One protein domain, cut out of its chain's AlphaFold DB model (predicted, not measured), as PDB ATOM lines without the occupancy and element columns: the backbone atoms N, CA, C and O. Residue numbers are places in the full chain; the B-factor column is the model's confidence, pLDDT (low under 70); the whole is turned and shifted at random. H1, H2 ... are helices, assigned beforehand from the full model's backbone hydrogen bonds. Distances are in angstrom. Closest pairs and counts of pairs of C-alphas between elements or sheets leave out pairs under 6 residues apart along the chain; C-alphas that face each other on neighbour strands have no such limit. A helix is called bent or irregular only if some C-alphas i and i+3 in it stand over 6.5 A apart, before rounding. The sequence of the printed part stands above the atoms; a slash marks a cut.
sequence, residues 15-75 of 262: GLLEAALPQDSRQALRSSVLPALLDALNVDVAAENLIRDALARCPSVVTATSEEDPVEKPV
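Overview. This is residues 15 to 75 of the 262 residues of a protein of Bionectria ochroleuca (UniProt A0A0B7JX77). The domain is a long, thin zigzag: two longer helices, H2 and H3, follow one another along its length with a corner between them, the short helix H1 is folded back as a hook at one end, and a stretch with no named element, residues 57 to 75, makes a loop at the other end that doubles back on itself. No helix packs firmly on another, and the domain has no common core. The printed part has 61 residues with three named helices, in the order H1, H2, H3, and no named strand; the class is all helix. The whole is extended, with a radius of gyration of the C-alphas of 18.3 A, and its outline is a rod spanning 55 by 20 by 15 A.

Arrangement. The first helix, H1, residues 15 to 20, is close to but not clearly touching H2, residues 23 to 40. Their closest C-alphas, those of Glu 18 and Arg 26, are 7.1 A apart. The two run opposite ways at a steep tilt of 60 degrees. H2 has a kink of 37 degrees near residue 30, and it is only just irregular: C-alphas 31 and 34 are 6.9 A apart, and its line is a rough one. H2 is also close to but not clearly touching H3, residues 43 to 56, with the closest C-alphas, those of Ala 40 and Ala 46, 7.7 A apart. They run the same way at a steep tilt of 50 degrees. H1 and H3 are apart. After H3, residues 63 to 64 pair with residues 73 to 74, antiparallel. Every O i to N i+4 pair is within hydrogen-bond range in H1 and H3, and 10 of 14 are in H2.

Along the chain. H1 begins at C-alpha 15, at (12.182, -2.282, 52.315), and is 8.6 A from first to last C-alpha. H2, the longest helix with 18 residues, is 24.5 A long from C-alpha 23, at (8.243, 9.015, 48.185), to C-alpha 40. H3 is 19.8 A long and ends at C-alpha 56, at (-12.815, -17.848, 19.307).

Size, cuts and confidence. The C-alphas farthest apart, those of Ala 19 and Ser 60, are 55.0 A from each other. The printed part has no cut, and the links from H1 to H2 and from H2 to H3 are tight, with 2 residues each. Residues 30 to 36, which belong to H2, stand free, as do residues 38 to 43, of which 38 to 40 belong to H2. The mean pLDDT of the printed part is 80.0; 19 residues are under 70, namely residues 15 to 29, residue 37 and residues 39 to 41.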
ATOM      1  N   GLY A  15      11.139  -3.097  51.686       63.34
ATOM      2  CA  GLY A  15      12.182  -2.282  52.315       63.34
ATOM      3  C   GLY A  15      13.239  -1.784  51.321       63.34
ATOM      4  O   GLY A  15      13.630  -0.617  51.368       63.34
ATOM      5  N   LEU A  16      13.647  -2.628  50.367       62.75
ATOM      6  CA  LEU A  16      14.552  -2.258  49.270       62.75
ATOM      7  C   LEU A  16      13.929  -1.228  48.320       62.75
ATOM      8  O   LEU A  16      14.579  -0.244  47.965       62.75
ATOM      9  N   LEU A  17      12.667  -1.423  47.932       58.81
ATOM     10  CA  LEU A  17      11.932  -0.484  47.082       58.81
ATOM     11  C   LEU A  17      11.681   0.849  47.801       58.81
ATOM     12  O   LEU A  17      11.755   1.906  47.179       58.81
ATOM     13  N   GLU A  18      11.442   0.825  49.114       60.09
ATOM     14  CA  GLU A  18      11.308   2.029  49.933       60.09
ATOM     15  C   GLU A  18      12.629   2.791  50.066       60.09
ATOM     16  O   GLU A  18      12.625   4.016  49.957       60.09
ATOM     17  N   ALA A  19      13.761   2.109  50.238       64.19
ATOM     18  CA  ALA A  19      15.071   2.757  50.317       64.19
ATOM     19  C   ALA A  19      15.539   3.340  48.968       64.19
ATOM     20  O   ALA A  19      16.215   4.368  48.950       64.19
ATOM     21  N   ALA A  20      15.176   2.706  47.847       63.28
ATOM     22  CA  ALA A  20      15.658   3.072  46.514       63.28
ATOM     23  C   ALA A  20      14.781   4.098  45.770       63.28
ATOM     24  O   ALA A  20      15.289   4.788  44.885       63.28
ATOM     25  N   LEU A  21      13.483   4.211  46.090       59.78
ATOM     26  CA  LEU A  21      12.548   5.071  45.350       59.78
ATOM     27  C   LEU A  21      12.102   6.310  46.155       59.78
ATOM     28  O   LEU A  21      11.700   6.173  47.321       59.78
ATOM     29  N   PRO A  22      12.085   7.512  45.537       66.94
ATOM     30  CA  PRO A  22      11.508   8.728  46.122       66.94
ATOM     31  C   PRO A  22      10.051   8.518  46.559       66.94
ATOM     32  O   PRO A  22       9.324   7.762  45.914       66.94
ATOM     33  N   GLN A  23       9.597   9.196  47.622       63.19
ATOM     34  CA  GLN A  23       8.243   9.015  48.185       63.19
ATOM     35  C   GLN A  23       7.124   9.127  47.134       63.19
ATOM     36  O   GLN A  23       6.220   8.291  47.130       63.19
ATOM     37  N   ASP A  24       7.239  10.068  46.197       65.56
ATOM     38  CA  ASP A  24       6.255  10.291  45.128       65.56
ATOM     39  C   ASP A  24       6.167   9.102  44.152       65.56
ATOM     40  O   ASP A  24       5.103   8.772  43.631       65.56
ATOM     41  N   SER A  25       7.278   8.385  43.955       63.56
ATOM     42  CA  SER A  25       7.337   7.175  43.126       63.56
ATOM     43  C   SER A  25       6.770   5.943  43.839       63.56
ATOM     44  O   SER A  25       6.354   4.995  43.177       63.56
ATOM     45  N   ARG A  26       6.693   5.943  45.179       67.75
ATOM     46  CA  ARG A  26       6.160   4.808  45.960       67.75
ATOM     47  C   ARG A  26       4.648   4.673  45.834       67.75
ATOM     48  O   ARG A  26       4.135   3.557  45.869       67.75
ATOM     49  N   GLN A  27       3.931   5.786  45.683       69.94
ATOM     50  CA  GLN A  27       2.487   5.744  45.461       69.94
ATOM     51  C   GLN A  27       2.169   5.185  44.075       69.94
ATOM     52  O   GLN A  27       1.390   4.244  43.989       69.94
ATOM     53  N   ALA A  28       2.852   5.664  43.029       67.31
ATOM     54  CA  ALA A  28       2.729   5.126  41.673       67.31
ATOM     55  C   ALA A  28       3.124   3.640  41.592       67.31
ATOM     56  O   ALA A  28       2.446   2.850  40.931       67.31
ATOM     57  N   LEU A  29       4.175   3.234  42.315       69.88
ATOM     58  CA  LEU A  29       4.588   1.836  42.403       69.88
ATOM     59  C   LEU A  29       3.480   0.953  43.005       69.88
ATOM     60  O   LEU A  29       3.178  -0.103  42.463       69.88
ATOM     61  N   ARG A  30       2.844   1.399  44.097       71.31
ATOM     62  CA  ARG A  30       1.767   0.662  44.780       71.31
ATOM     63  C   ARG A  30       0.449   0.654  44.013       71.31
ATOM     64  O   ARG A  30      -0.239  -0.357  44.034       71.31
ATOM     65  N   SER A  31       0.088   1.764  43.373       75.12
ATOM     66  CA  SER A  31      -1.218   1.915  42.724       75.12
ATOM     67  C   SER A  31      -1.248   1.478  41.262       75.12
ATOM     68  O   SER A  31      -2.337   1.265  40.742       75.12
ATOM     69  N   SER A  32      -0.095   1.357  40.590       70.50
ATOM     70  CA  SER A  32      -0.046   1.008  39.161       70.50
ATOM     71  C   SER A  32       0.949  -0.100  38.827       70.50
ATOM     72  O   SER A  32       0.568  -1.082  38.198       70.50
ATOM     73  N   VAL A  33       2.202   0.003  39.280       73.75
ATOM     74  CA  VAL A  33       3.269  -0.906  38.829       73.75
ATOM     75  C   VAL A  33       3.144  -2.287  39.462       73.75
ATOM     76  O   VAL A  33       3.228  -3.282  38.754       73.75
ATOM     77  N   LEU A  34       2.923  -2.369  40.778       77.88
ATOM     78  CA  LEU A  34       2.748  -3.647  41.470       77.88
ATOM     79  C   LEU A  34       1.498  -4.394  40.981       77.88
ATOM     80  O   LEU A  34       1.658  -5.552  40.615       77.88
ATOM     81  N   PRO A  35       0.301  -3.779  40.885       75.94
ATOM     82  CA  PRO A  35      -0.857  -4.437  40.279       75.94
ATOM     83  C   PRO A  35      -0.582  -4.939  38.858       75.94
ATOM     84  O   PRO A  35      -0.827  -6.105  38.579       75.94
ATOM     85  N   ALA A  36       0.024  -4.115  37.996       70.00
ATOM     86  CA  ALA A  36       0.341  -4.518  36.626       70.00
ATOM     87  C   ALA A  36       1.374  -5.658  36.554       70.00
ATOM     88  O   ALA A  36       1.270  -6.524  35.693       70.00
ATOM     89  N   LEU A  37       2.368  -5.681  37.451       69.50
ATOM     90  CA  LEU A  37       3.333  -6.780  37.553       69.50
ATOM     91  C   LEU A  37       2.686  -8.059  38.088       69.50
ATOM     92  O   LEU A  37       3.000  -9.137  37.596       69.50
ATOM     93  N   LEU A  38       1.798  -7.950  39.078       73.69
ATOM     94  CA  LEU A  38       1.046  -9.093  39.592       73.69
ATOM     95  C   LEU A  38       0.129  -9.671  38.508       73.69
ATOM     96  O   LEU A  38       0.123 -10.884  38.328       73.69
ATOM     97  N   ASP A  39      -0.563  -8.823  37.745       69.06
ATOM     98  CA  ASP A  39      -1.395  -9.243  36.612       69.06
ATOM     99  C   ASP A  39      -0.557  -9.876  35.493       69.06
ATOM    100  O   ASP A  39      -0.919 -10.923  34.965       69.06
ATOM    101  N   ALA A  40       0.603  -9.299  35.161       61.09
ATOM    102  CA  ALA A  40       1.506  -9.857  34.150       61.09
ATOM    103  C   ALA A  40       2.119 -11.210  34.560       61.09
ATOM    104  O   ALA A  40       2.517 -11.991  33.697       61.09
ATOM    105  N   LEU A  41       2.207 -11.486  35.864       69.44
ATOM    106  CA  LEU A  41       2.672 -12.758  36.419       69.44
ATOM    107  C   LEU A  41       1.522 -13.723  36.736       69.44
ATOM    108  O   LEU A  41       1.781 -14.845  37.176       69.44
ATOM    109  N   ASN A  42       0.272 -13.315  36.511       81.12
ATOM    110  CA  ASN A  42      -0.892 -14.161  36.707       81.12
ATOM    111  C   ASN A  42      -1.020 -15.136  35.530       81.12
ATOM    112  O   ASN A  42      -1.721 -14.895  34.544       81.12
ATOM    113  N   VAL A  43      -0.269 -16.234  35.633       84.31
ATOM    114  CA  VAL A  43      -0.194 -17.277  34.607       84.31
ATOM    115  C   VAL A  43      -1.554 -17.898  34.305       84.31
ATOM    116  O   VAL A  43      -1.785 -18.264  33.157       84.31
ATOM    117  N   ASP A  44      -2.457 -17.948  35.286       82.88
ATOM    118  CA  ASP A  44      -3.793 -18.528  35.132       82.88
ATOM    119  C   ASP A  44      -4.655 -17.638  34.228       82.88
ATOM    120  O   ASP A  44      -5.188 -18.101  33.221       82.88
ATOM    121  N   VAL A  45      -4.680 -16.324  34.489       83.25
ATOM    122  CA  VAL A  45      -5.375 -15.347  33.629       83.25
ATOM    123  C   VAL A  45      -4.766 -15.304  32.226       83.25
ATOM    124  O   VAL A  45      -5.489 -15.236  31.229       83.25
ATOM    125  N   ALA A  46      -3.437 -15.356  32.118       84.69
ATOM    126  CA  ALA A  46      -2.764 -15.379  30.823       84.69
ATOM    127  C   ALA A  46      -3.108 -16.647  30.017       84.69
ATOM    128  O   ALA A  46      -3.402 -16.552  28.823       84.69
ATOM    129  N   ALA A  47      -3.097 -17.819  30.658       86.88
ATOM    130  CA  ALA A  47      -3.458 -19.088  30.031       86.88
ATOM    131  C   ALA A  47      -4.927 -19.103  29.593       86.88
ATOM    132  O   ALA A  47      -5.216 -19.445  28.446       86.88
ATOM    133  N   GLU A  48      -5.833 -18.663  30.463       89.56
ATOM    134  CA  GLU A  48      -7.267 -18.567  30.190       89.56
ATOM    135  C   GLU A  48      -7.548 -17.697  28.958       89.56
ATOM    136  O   GLU A  48      -8.242 -18.121  28.032       89.56
ATOM    137  N   ASN A  49      -6.943 -16.507  28.886       88.81
ATOM    138  CA  ASN A  49      -7.098 -15.611  27.739       88.81
ATOM    139  C   ASN A  49      -6.581 -16.244  26.439       88.81
ATOM    140  O   ASN A  49      -7.266 -16.203  25.417       88.81
ATOM    141  N   LEU A  50      -5.410 -16.891  26.472       90.06
ATOM    142  CA  LEU A  50      -4.852 -17.579  25.302       90.06
ATOM    143  C   LEU A  50      -5.748 -18.727  24.818       90.06
ATOM    144  O   LEU A  50      -5.899 -18.919  23.606       90.06
ATOM    145  N   ILE A  51      -6.338 -19.483  25.747       90.69
ATOM    146  CA  ILE A  51      -7.283 -20.558  25.435       90.69
ATOM    147  C   ILE A  51      -8.547 -19.962  24.815       90.69
ATOM    148  O   ILE A  51      -8.927 -20.376  23.722       90.69
ATOM    149  N   ARG A  52      -9.162 -18.946  25.433       91.56
ATOM    150  CA  ARG A  52     -10.371 -18.291  24.900       91.56
ATOM    151  C   ARG A  52     -10.158 -17.703  23.512       91.56
ATOM    152  O   ARG A  52     -10.994 -17.908  22.634       91.56
ATOM    153  N   ASP A  53      -9.017 -17.064  23.278       90.38
ATOM    154  CA  ASP A  53      -8.635 -16.555  21.962       90.38
ATOM    155  C   ASP A  53      -8.517 -17.678  20.922       90.38
ATOM    156  O   ASP A  53      -8.893 -17.507  19.759       90.38
ATOM    157  N   ALA A  54      -7.984 -18.841  21.312       90.75
ATOM    158  CA  ALA A  54      -7.920 -20.010  20.441       90.75
ATOM    159  C   ALA A  54      -9.311 -20.583  20.138       90.75
ATOM    160  O   ALA A  54      -9.591 -20.889  18.978       90.75
ATOM    161  N   LEU A  55     -10.193 -20.663  21.139       92.44
ATOM    162  CA  LEU A  55     -11.578 -21.110  20.965       92.44
ATOM    163  C   LEU A  55     -12.362 -20.165  20.043       92.44
ATOM    164  O   LEU A  55     -13.053 -20.631  19.142       92.44
ATOM    165  N   ALA A  56     -12.185 -18.847  20.176       91.94
ATOM    166  CA  ALA A  56     -12.815 -17.848  19.307       91.94
ATOM    167  C   ALA A  56     -12.464 -18.027  17.818       91.94
ATOM    168  O   ALA A  56     -13.278 -17.725  16.941       91.94
ATOM    169  N   ARG A  57     -11.270 -18.558  17.523       92.62
ATOM    170  CA  ARG A  57     -10.811 -18.885  16.163       92.62
ATOM    171  C   ARG A  57     -11.277 -20.253  15.656       92.62
ATOM    172  O   ARG A  57     -10.987 -20.575  14.508       92.62
ATOM    173  N   CYS A  58     -11.965 -21.049  16.473       91.44
ATOM    174  CA  CYS A  58     -12.449 -22.380  16.119       91.44
ATOM    175  C   CYS A  58     -13.978 -22.359  15.925       91.44
ATOM    176  O   CYS A  58     -14.708 -22.435  16.912       91.44
ATOM    177  N   PRO A  59     -14.496 -22.297  14.680       90.62
ATOM    178  CA  PRO A  59     -15.937 -22.172  14.426       90.62
ATOM    179  C   PRO A  59     -16.779 -23.351  14.936       90.62
ATOM    180  O   PRO A  59     -17.992 -23.235  15.061       90.62
ATOM    181  N   SER A  60     -16.150 -24.498  15.200       95.31
ATOM    182  CA  SER A  60     -16.826 -25.698  15.701       95.31
ATOM    183  C   SER A  60     -17.117 -25.657  17.206       95.31
ATOM    184  O   SER A  60     -17.884 -26.488  17.683       95.31
ATOM    185  N   VAL A  61     -16.516 -24.731  17.962       93.12
ATOM    186  CA  VAL A  61     -16.734 -24.610  19.411       93.12
ATOM    187  C   VAL A  61     -17.762 -23.517  19.679       93.12
ATOM    188  O   VAL A  61     -17.442 -22.338  19.605       93.12
ATOM    189  N   VAL A  62     -18.989 -23.910  20.015       94.69
ATOM    190  CA  VAL A  62     -20.109 -22.972  20.213       94.69
ATOM    191  C   VAL A  62     -20.135 -22.391  21.628       94.69
ATOM    192  O   VAL A  62     -20.451 -21.215  21.816       94.69
ATOM    193  N   THR A  63     -19.798 -23.199  22.631       94.06
ATOM    194  CA  THR A  63     -19.785 -22.821  24.047       94.06
ATOM    195  C   THR A  63     -18.486 -23.256  24.715       94.06
ATOM    196  O   THR A  63     -17.813 -24.183  24.266       94.06
ATOM    197  N   ALA A  64     -18.109 -22.554  25.782       93.00
ATOM    198  CA  ALA A  64     -16.938 -22.863  26.588       93.00
ATOM    199  C   ALA A  64     -17.186 -22.538  28.065       93.00
ATOM    200  O   ALA A  64     -17.931 -21.618  28.401       93.00
ATOM    201  N   THR A  65     -16.524 -23.287  28.938       93.06
ATOM    202  CA  THR A  65     -16.496 -23.102  30.394       93.06
ATOM    203  C   THR A  65     -15.085 -23.411  30.891       93.06
ATOM    204  O   THR A  65     -14.342 -24.126  30.214       93.06
ATOM    205  N   SER A  66     -14.697 -22.853  32.035       92.31
ATOM    206  CA  SER A  66     -13.334 -22.956  32.575       92.31
ATOM    207  C   SER A  66     -13.350 -23.074  34.096       92.31
ATOM    208  O   SER A  66     -14.329 -22.710  34.740       92.31
ATOM    209  N   GLU A  67     -12.242 -23.526  34.676       88.88
ATOM    210  CA  GLU A  67     -12.064 -23.576  36.130       88.88
ATOM    211  C   GLU A  67     -12.159 -22.189  36.797       88.88
ATOM    212  O   GLU A  67     -12.676 -22.072  37.914       88.88
ATOM    213  N   GLU A  68     -11.701 -21.151  36.091       85.62
ATOM    214  CA  GLU A  68     -11.689 -19.753  36.542       85.62
ATOM    215  C   GLU A  68     -13.049 -19.054  36.371       85.62
ATOM    216  O   GLU A  68     -13.341 -18.045  37.012       85.62
ATOM    217  N   ASP A  69     -13.908 -19.604  35.514       87.12
ATOM    218  CA  ASP A  69     -15.242 -19.103  35.190       87.12
ATOM    219  C   ASP A  69     -16.151 -20.305  34.871       87.12
ATOM    220  O   ASP A  69     -16.333 -20.642  33.691       87.12
ATOM    221  N   PRO A  70     -16.679 -20.991  35.911       87.44
ATOM    222  CA  PRO A  70     -17.400 -22.264  35.804       87.44
ATOM    223  C   PRO A  70     -18.852 -22.062  35.343       87.44
ATOM    224  O   PRO A  70     -19.796 -22.665  35.852       87.44
ATOM    225  N   VAL A  71     -19.042 -21.180  34.367       89.44
ATOM    226  CA  VAL A  71     -20.320 -20.890  33.726       89.44
ATOM    227  C   VAL A  71     -20.139 -21.109  32.236       89.44
ATOM    228  O   VAL A  71     -19.285 -20.491  31.604       89.44
ATOM    229  N   GLU A  72     -20.964 -21.980  31.664       89.69
ATOM    230  CA  GLU A  72     -20.971 -22.200  30.224       89.69
ATOM    231  C   GLU A  72     -21.436 -20.936  29.494       89.69
ATOM    232  O   GLU A  72     -22.529 -20.416  29.733       89.69
ATOM    233  N   LYS A  73     -20.577 -20.422  28.611       91.00
ATOM    234  CA  LYS A  73     -20.811 -19.188  27.858       91.00
ATOM    235  C   LYS A  73     -20.640 -19.429  26.361       91.00
ATOM    236  O   LYS A  73     -19.758 -20.194  25.970       91.00
ATOM    237  N   PRO A  74     -21.428 -18.751  25.509       92.81
ATOM    238  CA  PRO A  74     -21.192 -18.747  24.070       92.81
ATOM    239  C   PRO A  74     -19.800 -18.208  23.732       92.81
ATOM    240  O   PRO A  74     -19.357 -17.206  24.303       92.81
ATOM    241  N   VAL A  75     -19.129 -18.840  22.772       91.94
ATOM    242  CA  VAL A  75     -17.858 -18.357  22.230       91.94
ATOM    243  C   VAL A  75     -18.129 -17.207  21.261       91.94
ATOM    244  O   VAL A  75     -18.921 -17.320  20.326       91.94
TER     245      VAL A  75